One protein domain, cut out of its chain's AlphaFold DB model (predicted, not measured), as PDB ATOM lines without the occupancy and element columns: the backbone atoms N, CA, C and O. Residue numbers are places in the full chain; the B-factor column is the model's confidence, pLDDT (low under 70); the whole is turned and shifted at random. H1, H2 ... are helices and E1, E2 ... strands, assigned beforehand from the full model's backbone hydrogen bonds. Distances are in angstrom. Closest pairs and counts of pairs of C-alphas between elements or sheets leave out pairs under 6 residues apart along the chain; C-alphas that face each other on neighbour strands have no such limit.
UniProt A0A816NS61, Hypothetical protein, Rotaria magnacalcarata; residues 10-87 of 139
ATOM      1  N   ASP A  10       9.452  -7.238 -43.234       73.44
ATOM      2  CA  ASP A  10       9.779  -7.804 -44.545       73.44
ATOM      3  C   ASP A  10      11.291  -7.889 -44.785       73.44
ATOM      4  O   ASP A  10      11.793  -8.928 -45.201       73.44
ATOM      5  N   LYS A  11      12.047  -6.824 -44.483       79.25
ATOM      6  CA  LYS A  11      13.507  -6.820 -44.664       79.25
ATOM      7  C   LYS A  11      14.182  -7.842 -43.757       79.25
ATOM      8  O   LYS A  11      15.090  -8.536 -44.204       79.25
ATOM      9  N   LEU A  12      13.736  -7.938 -42.503       78.44
ATOM     10  CA  LEU A  12      14.250  -8.927 -41.558       78.44
ATOM     11  C   LEU A  12      13.935 -10.356 -42.028       78.44
ATOM     12  O   LEU A  12      14.826 -11.198 -42.045       78.44
ATOM     13  N   SER A  13      12.697 -10.607 -42.459       79.06
ATOM     14  CA  SER A  13      12.257 -11.922 -42.945       79.06
ATOM     15  C   SER A  13      13.063 -12.379 -44.152       79.06
ATOM     16  O   SER A  13      13.543 -13.505 -44.181       79.06
ATOM     17  N   GLN A  14      13.253 -11.492 -45.132       81.69
ATOM     18  CA  GLN A  14      14.018 -11.802 -46.338       81.69
ATOM     19  C   GLN A  14      15.490 -12.072 -46.021       81.69
ATOM     20  O   GLN A  14      16.069 -12.995 -46.584       81.69
ATOM     21  N   ALA A  15      16.081 -11.335 -45.076       84.81
ATOM     22  CA  ALA A  15      17.440 -11.611 -44.620       84.81
ATOM     23  C   ALA A  15      17.559 -12.999 -43.959       84.81
ATOM     24  O   ALA A  15      18.518 -13.716 -44.224       84.81
ATOM     25  N   ILE A  16      16.572 -13.402 -43.147       83.19
ATOM     26  CA  ILE A  16      16.534 -14.740 -42.532       83.19
ATOM     27  C   ILE A  16      16.375 -15.828 -43.601       83.19
ATOM     28  O   ILE A  16      17.110 -16.812 -43.571       83.19
ATOM     29  N   LEU A  17      15.454 -15.652 -44.557       84.75
ATOM     30  CA  LEU A  17      15.267 -16.603 -45.658       84.75
ATOM     31  C   LEU A  17      16.545 -16.773 -46.471       84.75
ATOM     32  O   LEU A  17      16.927 -17.904 -46.757       84.75
ATOM     33  N   GLN A  18      17.212 -15.667 -46.808       87.38
ATOM     34  CA  GLN A  18      18.459 -15.707 -47.561       87.38
ATOM     35  C   GLN A  18      19.535 -16.486 -46.803       87.38
ATOM     36  O   GLN A  18      20.108 -17.413 -47.361       87.38
ATOM     37  N   GLU A  19      19.746 -16.193 -45.518       88.44
ATOM     38  CA  GLU A  19      20.741 -16.896 -44.701       88.44
ATOM     39  C   GLU A  19      20.431 -18.400 -44.580       88.44
ATOM     40  O   GLU A  19      21.331 -19.242 -44.628       88.44
ATOM     41  N   CYS A  20      19.153 -18.766 -44.436       84.81
ATOM     42  CA  CYS A  20      18.746 -20.168 -44.422       84.81
ATOM     43  C   CYS A  20      19.009 -20.847 -45.774       84.81
ATOM     44  O   CYS A  20      19.550 -21.952 -45.801       84.81
ATOM     45  N   ASN A  21      18.674 -20.189 -46.884       87.25
ATOM     46  CA  ASN A  21      18.929 -20.713 -48.224       87.25
ATOM     47  C   ASN A  21      20.431 -20.868 -48.491       87.25
ATOM     48  O   ASN A  21      20.847 -21.897 -49.019       87.25
ATOM     49  N   ASP A  22      21.249 -19.908 -48.060       89.75
ATOM     50  CA  ASP A  22      22.704 -19.935 -48.230       89.75
ATOM     51  C   ASP A  22      23.351 -21.107 -47.473       89.75
ATOM     52  O   ASP A  22      24.326 -21.696 -47.943       89.75
ATOM     53  N   ARG A  23      22.807 -21.479 -46.305       87.44
ATOM     54  CA  ARG A  23      23.349 -22.565 -45.467       87.44
ATOM     55  C   ARG A  23      22.795 -23.946 -45.789       87.44
ATOM     56  O   ARG A  23      23.520 -24.930 -45.652       87.44
ATOM     57  N   PHE A  24      21.514 -24.035 -46.139       84.88
ATOM     58  CA  PHE A  24      20.788 -25.306 -46.225       84.88
ATOM     59  C   PHE A  24      20.283 -25.623 -47.644       84.88
ATOM     60  O   PHE A  24      19.963 -26.775 -47.927       84.88
ATOM     61  N   GLY A  25      20.273 -24.648 -48.556       80.81
ATOM     62  CA  GLY A  25      19.789 -24.786 -49.930       80.81
ATOM     63  C   GLY A  25      18.278 -24.573 -50.084       80.81
ATOM     64  O   GLY A  25      17.507 -24.669 -49.132       80.81
ATOM     65  N   GLU A  26      17.842 -24.327 -51.322       76.19
ATOM     66  CA  GLU A  26      16.455 -23.965 -51.684       76.19
ATOM     67  C   GLU A  26      15.419 -25.093 -51.482       76.19
ATOM     68  O   GLU A  26      14.219 -24.878 -51.626       76.19
ATOM     69  N   GLY A  27      15.860 -26.316 -51.161       76.56
ATOM     70  CA  GLY A  27      14.985 -27.484 -51.010       76.56
ATOM     71  C   GLY A  27      14.190 -27.531 -49.700       76.56
ATOM     72  O   GLY A  27      13.347 -28.415 -49.533       76.56
ATOM     73  N   PHE A  28      14.453 -26.622 -48.759       74.62
ATOM     74  CA  PHE A  28      13.783 -26.595 -47.462       74.62
ATOM     75  C   PHE A  28      12.538 -25.710 -47.494       74.62
ATOM     76  O   PHE A  28      12.595 -24.528 -47.821       74.62
ATOM     77  N   ASN A  29      11.403 -26.276 -47.084       77.31
ATOM     78  CA  ASN A  29      10.190 -25.497 -46.878       77.31
ATOM     79  C   ASN A  29      10.290 -24.731 -45.548       77.31
ATOM     80  O   ASN A  29      10.062 -25.300 -44.479       77.31
ATOM     81  N   ILE A  30      10.679 -23.456 -45.616       77.69
ATOM     82  CA  ILE A  30      10.864 -22.593 -44.446       77.69
ATOM     83  C   ILE A  30       9.573 -21.822 -44.177       77.69
ATOM     84  O   ILE A  30       9.082 -21.080 -45.024       77.69
ATOM     85  N   SER A  31       9.045 -21.964 -42.964       79.56
ATOM     86  CA  SER A  31       7.927 -21.157 -42.471       79.56
ATOM     87  C   SER A  31       8.436 -20.126 -41.469       79.56
ATOM     88  O   SER A  31       9.139 -20.481 -40.523       79.56
ATOM     89  N   ILE A  32       8.074 -18.856 -41.667       80.81
ATOM     90  CA  ILE A  32       8.440 -17.756 -40.767       80.81
ATOM     91  C   ILE A  32       7.234 -17.363 -39.924       80.81
ATOM     92  O   ILE A  32       6.139 -17.141 -40.443       80.81
ATOM     93  N   ILE A  33       7.470 -17.241 -38.620       85.56
ATOM     94  CA  ILE A  33       6.522 -16.694 -37.652       85.56
ATOM     95  C   ILE A  33       7.232 -15.558 -36.923       85.56
ATOM     96  O   ILE A  33       8.277 -15.762 -36.305       85.56
ATOM     97  N   HIS A  34       6.666 -14.358 -36.991       85.62
ATOM     98  CA  HIS A  34       7.106 -13.242 -36.169       85.62
ATOM     99  C   HIS A  34       6.510 -13.354 -34.775       85.62
ATOM    100  O   HIS A  34       5.340 -13.693 -34.626       85.62
ATOM    101  N   ILE A  35       7.310 -13.044 -33.757       87.56
ATOM    102  CA  ILE A  35       6.875 -13.066 -32.362       87.56
ATOM    103  C   ILE A  35       7.193 -11.709 -31.742       87.56
ATOM    104  O   ILE A  35       8.326 -11.232 -31.839       87.56
ATOM    105  N   CYS A  36       6.210 -11.087 -31.098       85.88
ATOM    106  CA  CYS A  36       6.413  -9.870 -30.316       85.88
ATOM    107  C   CYS A  36       5.539  -9.859 -29.056       85.88
ATOM    108  O   CYS A  36       4.603 -10.645 -28.921       85.88
ATOM    109  N   GLY A  37       5.863  -8.968 -28.119       86.12
ATOM    110  CA  GLY A  37       4.988  -8.672 -26.989       86.12
ATOM    111  C   GLY A  37       3.870  -7.709 -27.384       86.12
ATOM    112  O   GLY A  37       4.026  -6.902 -28.306       86.12
ATOM    113  N   ILE A  38       2.751  -7.764 -26.664       86.56
ATOM    114  CA  ILE A  38       1.613  -6.849 -26.849       86.56
ATOM    115  C   ILE A  38       2.006  -5.364 -26.722       86.56
ATOM    116  O   ILE A  38       1.501  -4.517 -27.459       86.56
ATOM    117  N   ASP A  39       3.001  -5.065 -25.881       84.12
ATOM    118  CA  ASP A  39       3.588  -3.736 -25.685       84.12
ATOM    119  C   ASP A  39       4.163  -3.139 -26.976       84.12
ATOM    120  O   ASP A  39       4.175  -1.925 -27.181       84.12
ATOM    121  N   THR A  40       4.629  -3.991 -27.883       83.19
ATOM    122  CA  THR A  40       5.168  -3.571 -29.177       83.19
ATOM    123  C   THR A  40       4.061  -3.109 -30.125       83.19
ATOM    124  O   THR A  40       4.267  -2.175 -30.900       83.19
ATOM    125  N   ILE A  41       2.886  -3.735 -30.051       82.12
ATOM    126  CA  ILE A  41       1.749  -3.421 -30.920       82.12
ATOM    127  C   ILE A  41       1.032  -2.157 -30.457       82.12
ATOM    128  O   ILE A  41       0.737  -1.304 -31.293       82.12
ATOM    129  N   GLU A  42       0.835  -1.995 -29.146       80.38
ATOM    130  CA  GLU A  42       0.255  -0.781 -28.550       80.38
ATOM    131  C   GLU A  42       0.994   0.485 -29.016       80.38
ATOM    132  O   GLU A  42       0.387   1.493 -29.369       80.38
ATOM    133  N   ASN A  43       2.325   0.410 -29.096       75.75
ATOM    134  CA  ASN A  43       3.169   1.538 -29.484       75.75
ATOM    135  C   ASN A  43       3.372   1.678 -31.004       75.75
ATOM    136  O   ASN A  43       3.882   2.706 -31.458       75.75
ATOM    137  N   ASN A  44       3.042   0.657 -31.805       72.44
ATOM    138  CA  ASN A  44       3.268   0.673 -33.250       72.44
ATOM    139  C   ASN A  44       2.384  -0.331 -34.008       72.44
ATOM    140  O   ASN A  44       2.810  -1.421 -34.397       72.44
ATOM    141  N   THR A  45       1.171   0.098 -34.341       69.56
ATOM    142  CA  THR A  45       0.199  -0.707 -35.094       69.56
ATOM    143  C   THR A  45       0.626  -1.020 -36.532       69.56
ATOM    144  O   THR A  45       0.084  -1.939 -37.143       69.56
ATOM    145  N   ARG A  46       1.647  -0.345 -37.091       68.00
ATOM    146  CA  ARG A  46       2.171  -0.652 -38.442       68.00
ATOM    147  C   ARG A  46       2.812  -2.038 -38.532       68.00
ATOM    148  O   ARG A  46       2.981  -2.555 -39.632       68.00
ATOM    149  N   ILE A  47       3.157  -2.636 -37.390       66.12
ATOM    150  CA  ILE A  47       3.689  -4.000 -37.292       66.12
ATOM    151  C   ILE A  47       2.630  -5.042 -37.677       66.12
ATOM    152  O   ILE A  47       2.987  -6.156 -38.025       66.12
ATOM    153  N   LEU A  48       1.343  -4.686 -37.697       65.88
ATOM    154  CA  LEU A  48       0.258  -5.609 -38.030       65.88
ATOM    155  C   LEU A  48       0.152  -5.936 -39.528       65.88
ATOM    156  O   LEU A  48      -0.579  -6.847 -39.877       65.88
ATOM    157  N   SER A  49       0.852  -5.229 -40.421       63.22
ATOM    158  CA  SER A  49       0.798  -5.444 -41.879       63.22
ATOM    159  C   SER A  49       1.847  -6.462 -42.362       63.22
ATOM    160  O   SER A  49       2.575  -6.189 -43.320       63.22
ATOM    161  N   THR A  50       2.001  -7.605 -41.690       64.62
ATOM    162  CA  THR A  50       3.039  -8.583 -42.059       64.62
ATOM    163  C   THR A  50       2.586  -9.521 -43.173       64.62
ATOM    164  O   THR A  50       1.461 -10.021 -43.206       64.62
ATOM    165  N   GLN A  51       3.507  -9.841 -44.084       72.12
ATOM    166  CA  GLN A  51       3.299 -10.930 -45.045       72.12
ATOM    167  C   GLN A  51       3.239 -12.310 -44.361       72.12
ATOM    168  O   GLN A  51       2.640 -13.235 -44.901       72.12
ATOM    169  N   TYR A  52       3.808 -12.427 -43.159       81.25
ATOM    170  CA  TYR A  52       3.940 -13.663 -42.385       81.25
ATOM    171  C   TYR A  52       3.020 -13.690 -41.162       81.25
ATOM    172  O   TYR A  52       2.489 -12.651 -40.762       81.25
ATOM    173  N   LEU A  53       2.877 -14.872 -40.552       86.81
ATOM    174  CA  LEU A  53       2.182 -15.033 -39.274       86.81
ATOM    175  C   LEU A  53       2.838 -14.159 -38.200       86.81
ATOM    176  O   LEU A  53       4.067 -14.106 -38.105       86.81
ATOM    177  N   LEU A  54       2.018 -13.510 -37.381       87.50
ATOM    178  CA  LEU A  54       2.456 -12.705 -36.249       87.50
ATOM    179  C   LEU A  54       1.800 -13.230 -34.974       87.50
ATOM    180  O   LEU A  54       0.595 -13.093 -34.774       87.50
ATOM    181  N   ALA A  55       2.619 -13.812 -34.106       89.94
ATOM    182  CA  ALA A  55       2.248 -14.213 -32.765       89.94
ATOM    183  C   ALA A  55       2.518 -13.074 -31.777       89.94
ATOM    184  O   ALA A  55       3.656 -12.637 -31.593       89.94
ATOM    185  N   VAL A  56       1.459 -12.607 -31.125       89.19
ATOM    186  CA  VAL A  56       1.506 -11.562 -30.108       89.19
ATOM    187  C   VAL A  56       1.326 -12.206 -28.744       89.19
ATOM    188  O   VAL A  56       0.299 -12.827 -28.461       89.19
ATOM    189  N   VAL A  57       2.349 -12.075 -27.908       89.62
ATOM    190  CA  VAL A  57       2.388 -12.651 -26.566       89.62
ATOM    191  C   VAL A  57       1.880 -11.629 -25.562       89.62
ATOM    192  O   VAL A  57       2.339 -10.481 -25.529       89.62
ATOM    193  N   ASP A  58       0.925 -12.061 -24.747       88.94
ATOM    194  CA  ASP A  58       0.407 -11.278 -23.638       88.94
ATOM    195  C   ASP A  58       1.497 -11.001 -22.590       88.94
ATOM    196  O   ASP A  58       2.427 -11.787 -22.395       88.94
ATOM    197  N   ARG A  59       1.397  -9.863 -21.903       82.44
ATOM    198  CA  ARG A  59       2.335  -9.471 -20.857       82.44
ATOM    199  C   ARG A  59       1.584  -8.856 -19.676       82.44
ATOM    200  O   ARG A  59       0.816  -7.918 -19.874       82.44
ATOM    201  N   PRO A  60       1.864  -9.296 -18.434       79.50
ATOM    202  CA  PRO A  60       1.275  -8.678 -17.252       79.50
ATOM    203  C   PRO A  60       1.546  -7.168 -17.200       79.50
ATOM    204  O   PRO A  60       2.685  -6.735 -17.385       79.50
ATOM    205  N   GLY A  61       0.504  -6.384 -16.913       78.56
ATOM    206  CA  GLY A  61       0.568  -4.918 -16.850       78.56
ATOM    207  C   GLY A  61       0.007  -4.185 -18.074       78.56
ATOM    208  O   GLY A  61       0.002  -2.959 -18.061       78.56
ATOM    209  N   TYR A  62      -0.487  -4.910 -19.082       78.00
ATOM    210  CA  TYR A  62      -1.156  -4.362 -20.265       78.00
ATOM    211  C   TYR A  62      -2.629  -4.810 -20.299       78.00
ATOM    212  O   TYR A  62      -2.937  -5.928 -19.886       78.00
ATOM    213  N   ASP A  63      -3.543  -3.953 -20.776       79.38
ATOM    214  CA  ASP A  63      -4.936  -4.348 -21.068       79.38
ATOM    215  C   ASP A  63      -5.007  -5.034 -22.439       79.38
ATOM    216  O   ASP A  63      -5.465  -4.494 -23.449       79.38
ATOM    217  N   SER A  64      -4.445  -6.236 -22.474       82.75
ATOM    218  CA  SER A  64      -4.166  -6.950 -23.712       82.75
ATOM    219  C   SER A  64      -5.423  -7.459 -24.403       82.75
ATOM    220  O   SER A  64      -5.443  -7.546 -25.626       82.75
ATOM    221  N   GLU A  65      -6.474  -7.797 -23.651       85.88
ATOM    222  CA  GLU A  65      -7.697  -8.366 -24.222       85.88
ATOM    223  C   GLU A  65      -8.505  -7.311 -24.985       85.88
ATOM    224  O   GLU A  65      -8.940  -7.570 -26.109       85.88
ATOM    225  N   THR A  66      -8.685  -6.120 -24.404       87.19
ATOM    226  CA  THR A  66      -9.410  -5.020 -25.055       87.19
ATOM    227  C   THR A  66      -8.686  -4.573 -26.320       87.19
ATOM    228  O   THR A  66      -9.287  -4.539 -27.396       87.19
ATOM    229  N   LEU A  67      -7.378  -4.319 -26.212       86.44
ATOM    230  CA  LEU A  67      -6.546  -3.918 -27.345       86.44
ATOM    231  C   LEU A  67      -6.552  -4.980 -28.452       86.44
ATOM    232  O   LEU A  67      -6.677  -4.659 -29.634       86.44
ATOM    233  N   TRP A  68      -6.446  -6.261 -28.089       89.12
ATOM    234  CA  TRP A  68      -6.440  -7.338 -29.073       89.12
ATOM    235  C   TRP A  68      -7.774  -7.480 -29.811       89.12
ATOM    236  O   TRP A  68      -7.783  -7.680 -31.028       89.12
ATOM    237  N   LYS A  69      -8.905  -7.332 -29.107       89.50
ATOM    238  CA  LYS A  69     -10.235  -7.308 -29.738       89.50
ATOM    239  C   LYS A  69     -10.341  -6.182 -30.761       89.50
ATOM    240  O   LYS A  69     -10.712  -6.448 -31.902       89.50
ATOM    241  N   GLU A  70      -9.933  -4.970 -30.387       88.94
ATOM    242  CA  GLU A  70      -9.933  -3.813 -31.288       88.94
ATOM    243  C   GLU A  70      -9.079  -4.068 -32.542       88.94
ATOM    244  O   GLU A  70      -9.495  -3.768 -33.663       88.94
ATOM    245  N   ILE A  71      -7.902  -4.680 -32.382       87.69
ATOM    246  CA  ILE A  71      -7.024  -5.034 -33.504       87.69
ATOM    247  C   ILE A  71      -7.706  -6.024 -34.458       87.69
ATOM    248  O   ILE A  71      -7.676  -5.823 -35.673       87.69
ATOM    249  N   LEU A  72      -8.323  -7.085 -33.932       87.88
ATOM    250  CA  LEU A  72      -8.977  -8.105 -34.757       87.88
ATOM    251  C   LEU A  72     -10.226  -7.587 -35.482       87.88
ATOM    252  O   LEU A  72     -10.531  -8.072 -36.572       87.88
ATOM    253  N   GLU A  73     -10.953  -6.640 -34.886       89.81
ATOM    254  CA  GLU A  73     -12.141  -6.019 -35.485       89.81
ATOM    255  C   GLU A  73     -11.790  -5.081 -36.644       89.81
ATOM    256  O   GLU A  73     -12.529  -5.013 -37.625       89.81
ATOM    257  N   ASN A  74     -10.640  -4.406 -36.564       86.44
ATOM    258  CA  ASN A  74     -10.172  -3.469 -37.587       86.44
ATOM    259  C   ASN A  74      -9.266  -4.111 -38.656       86.44
ATOM    260  O   ASN A  74      -8.915  -3.460 -39.643       86.44
ATOM    261  N   ALA A  75      -8.861  -5.372 -38.481       85.00
ATOM    262  CA  ALA A  75      -8.030  -6.090 -39.442       85.00
ATOM    263  C   ALA A  75      -8.833  -6.537 -40.677       85.00
ATOM    264  O   ALA A  75      -9.983  -6.968 -40.582       85.00
ATOM    265  N   THR A  76      -8.199  -6.512 -41.855       85.19
ATOM    266  CA  THR A  76      -8.758  -7.168 -43.046       85.19
ATOM    267  C   THR A  76      -8.826  -8.687 -42.834       85.19
ATOM    268  O   THR A  76      -8.012  -9.220 -42.075       85.19
ATOM    269  N   PRO A  77      -9.741  -9.412 -43.511       84.94
ATOM    270  CA  PRO A  77      -9.870 -10.863 -43.353       84.94
ATOM    271  C   PRO A  77      -8.542 -11.615 -43.529       84.94
ATOM    272  O   PRO A  77      -8.124 -12.337 -42.627       84.94
ATOM    273  N   ASP A  78      -7.817 -11.335 -44.617       83.19
ATOM    274  CA  ASP A  78      -6.521 -11.958 -44.925       83.19
ATOM    275  C   ASP A  78      -5.455 -11.718 -43.852       83.19
ATOM    276  O   ASP A  78      -4.559 -12.540 -43.662       83.19
ATOM    277  N   ASN A  79      -5.507 -10.561 -43.189       82.19
ATOM    278  CA  ASN A  79      -4.547 -10.208 -42.154       82.19
ATOM    279  C   ASN A  79      -4.938 -10.829 -40.813       82.19
ATOM    280  O   ASN A  79      -4.084 -11.319 -40.082       82.19
ATOM    281  N   ARG A  80      -6.239 -10.869 -40.514       85.44
ATOM    282  CA  ARG A  80      -6.788 -11.471 -39.299       85.44
ATOM    283  C   ARG A  80      -6.405 -12.943 -39.160       85.44
ATOM    284  O   ARG A  80      -6.056 -13.365 -38.065       85.44
ATOM    285  N   GLU A  81      -6.410 -13.699 -40.256       86.62
ATOM    286  CA  GLU A  81      -5.995 -15.112 -40.270       86.62
ATOM    287  C   GLU A  81      -4.513 -15.320 -39.916       86.62
ATOM    288  O   GLU A  81      -4.113 -16.422 -39.541       86.62
ATOM    289  N   ARG A  82      -3.691 -14.267 -40.004       87.00
ATOM    290  CA  ARG A  82      -2.252 -14.318 -39.712       87.00
ATOM    291  C   ARG A  82      -1.902 -13.889 -38.294       87.00
ATOM    292  O   ARG A  82      -0.759 -14.067 -37.871       87.00
ATOM    293  N   LEU A  83      -2.858 -13.309 -37.577       89.00
ATOM    294  CA  LEU A  83      -2.676 -12.786 -36.233       89.00
ATOM    295  C   LEU A  83      -2.999 -13.871 -35.204       89.00
ATOM    296  O   LEU A  83      -4.120 -14.369 -35.127       89.00
ATOM    297  N   ILE A  84      -2.011 -14.218 -34.386       91.00
ATOM    298  CA  ILE A  84      -2.126 -15.237 -33.342       91.00
ATOM    299  C   ILE A  84      -1.943 -14.554 -31.994       91.00
ATOM    300  O   ILE A  84      -0.941 -13.882 -31.769       91.00
ATOM    301  N   TRP A  85      -2.884 -14.757 -31.078       91.25
ATOM    302  CA  TRP A  85      -2.757 -14.279 -29.704       91.25
ATOM    303  C   TRP A  85      -2.340 -15.406 -28.781       91.25
ATOM    304  O   TRP A  85      -2.953 -16.473 -28.782       91.25
ATOM    305  N   ILE A  86      -1.306 -15.161 -27.987       90.12
ATOM    306  CA  ILE A  86      -0.805 -16.106 -26.997       90.12
ATOM    307  C   ILE A  86      -1.080 -15.512 -25.616       90.12
ATOM    308  O   ILE A  86      -0.307 -14.691 -25.122       90.12
ATOM    309  N   ALA A  87      -2.193 -15.928 -25.009       87.31
ATOM    310  CA  ALA A  87      -2.628 -15.497 -23.684       87.31
ATOM    311  C   ALA A  87      -3.301 -16.642 -22.898       87.31
ATOM    312  O   ALA A  87      -3.968 -17.483 -23.508       87.31
TER     313      ALA A  87
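What this domain is: This is residues 10 to 87 of the 139 residues of the protein "Hypothetical protein" of Rotaria magnacalcarata (UniProt A0A816NS61). What is the main picture? A small sheet of three side-by-side strands has H4 over its edge strand E3 and the short helices H2 and H3 grazing it, while H1 lies off towards one end, as an arm joined to the sheet by residues 25 to 32, which fold back. What makes it up? The printed part has 78 residues, with five named helices and three named strands in the order H1 E1 H2 H3 E2 H4 H5 E3, of mixed class; the sheet runs E1 E2 E3 and is parallel. How is it spread? It is loose and elongated, with a radius of gyration of the C-alphas of 14.5 A and spans of 43 by 27 by 19 A.

Where its parts are: Where does the printed part begin? H1 takes residues 10 to 24 and is 20.7 A long, with C-alpha 10 at (9.779, -7.804, -44.545). What follows? E1 is residues 33 to 37, 13.4 A long, then come H2, residues 38 to 43, and H3, residues 45 to 48. E2 is residues 53 to 57, 12.9 A long, and H4 is residues 64 to 74, 15.5 A long, with C-alpha 64 at (-4.166, -6.950, -23.712). How does it end? H5 is residues 77 to 80, and E3 is residues 83 to 86, with C-alpha 86 at (-0.805, -16.106, -26.997).

How they stand to each other: How do the strands pair? E1 and E2 are parallel at 25 degrees, with N 34 and O 53 at 2.8 A; E2 and E3 are parallel at 29 degrees, with N 84 and O 54 at 2.9 A. E1, H2, H3, E2 and E2, H4, H5, E3 are strand-helix-strand units, two parallel neighbour strands with helices between, each with a right-handed crossover. Which helices are on the sheet? H4 is at a height of 10.5 A over the sheet and runs along E3, at 13 degrees on the local plane; the closest C-alphas, of Trp 68 and Trp 85, are 7.9 A apart. H2 only grazes the sheet with residues 38 to 41, and H3 with 47 to 48. Which are not? H5 is only just not on it, with 4 pairs of C-alphas within 10 A, and H1 is not on it and is apart from E2 and E3, for instance. Are the helix backbones complete? Every O i to N i+4 pair is within hydrogen-bond range in H1 and H4, and 1 of 2 in H2; H3 and H5 are too short for such a pair.

The domain as a whole: How large is it? The two C-alphas farthest apart, of Gly 27 and Gly 61, are 43.4 A apart. Are there cuts or long links? The printed part has no cut and no long link. Where is confidence low? Residues 45 to 50 are under 70, and the mean pLDDT of the printed part is 82.6.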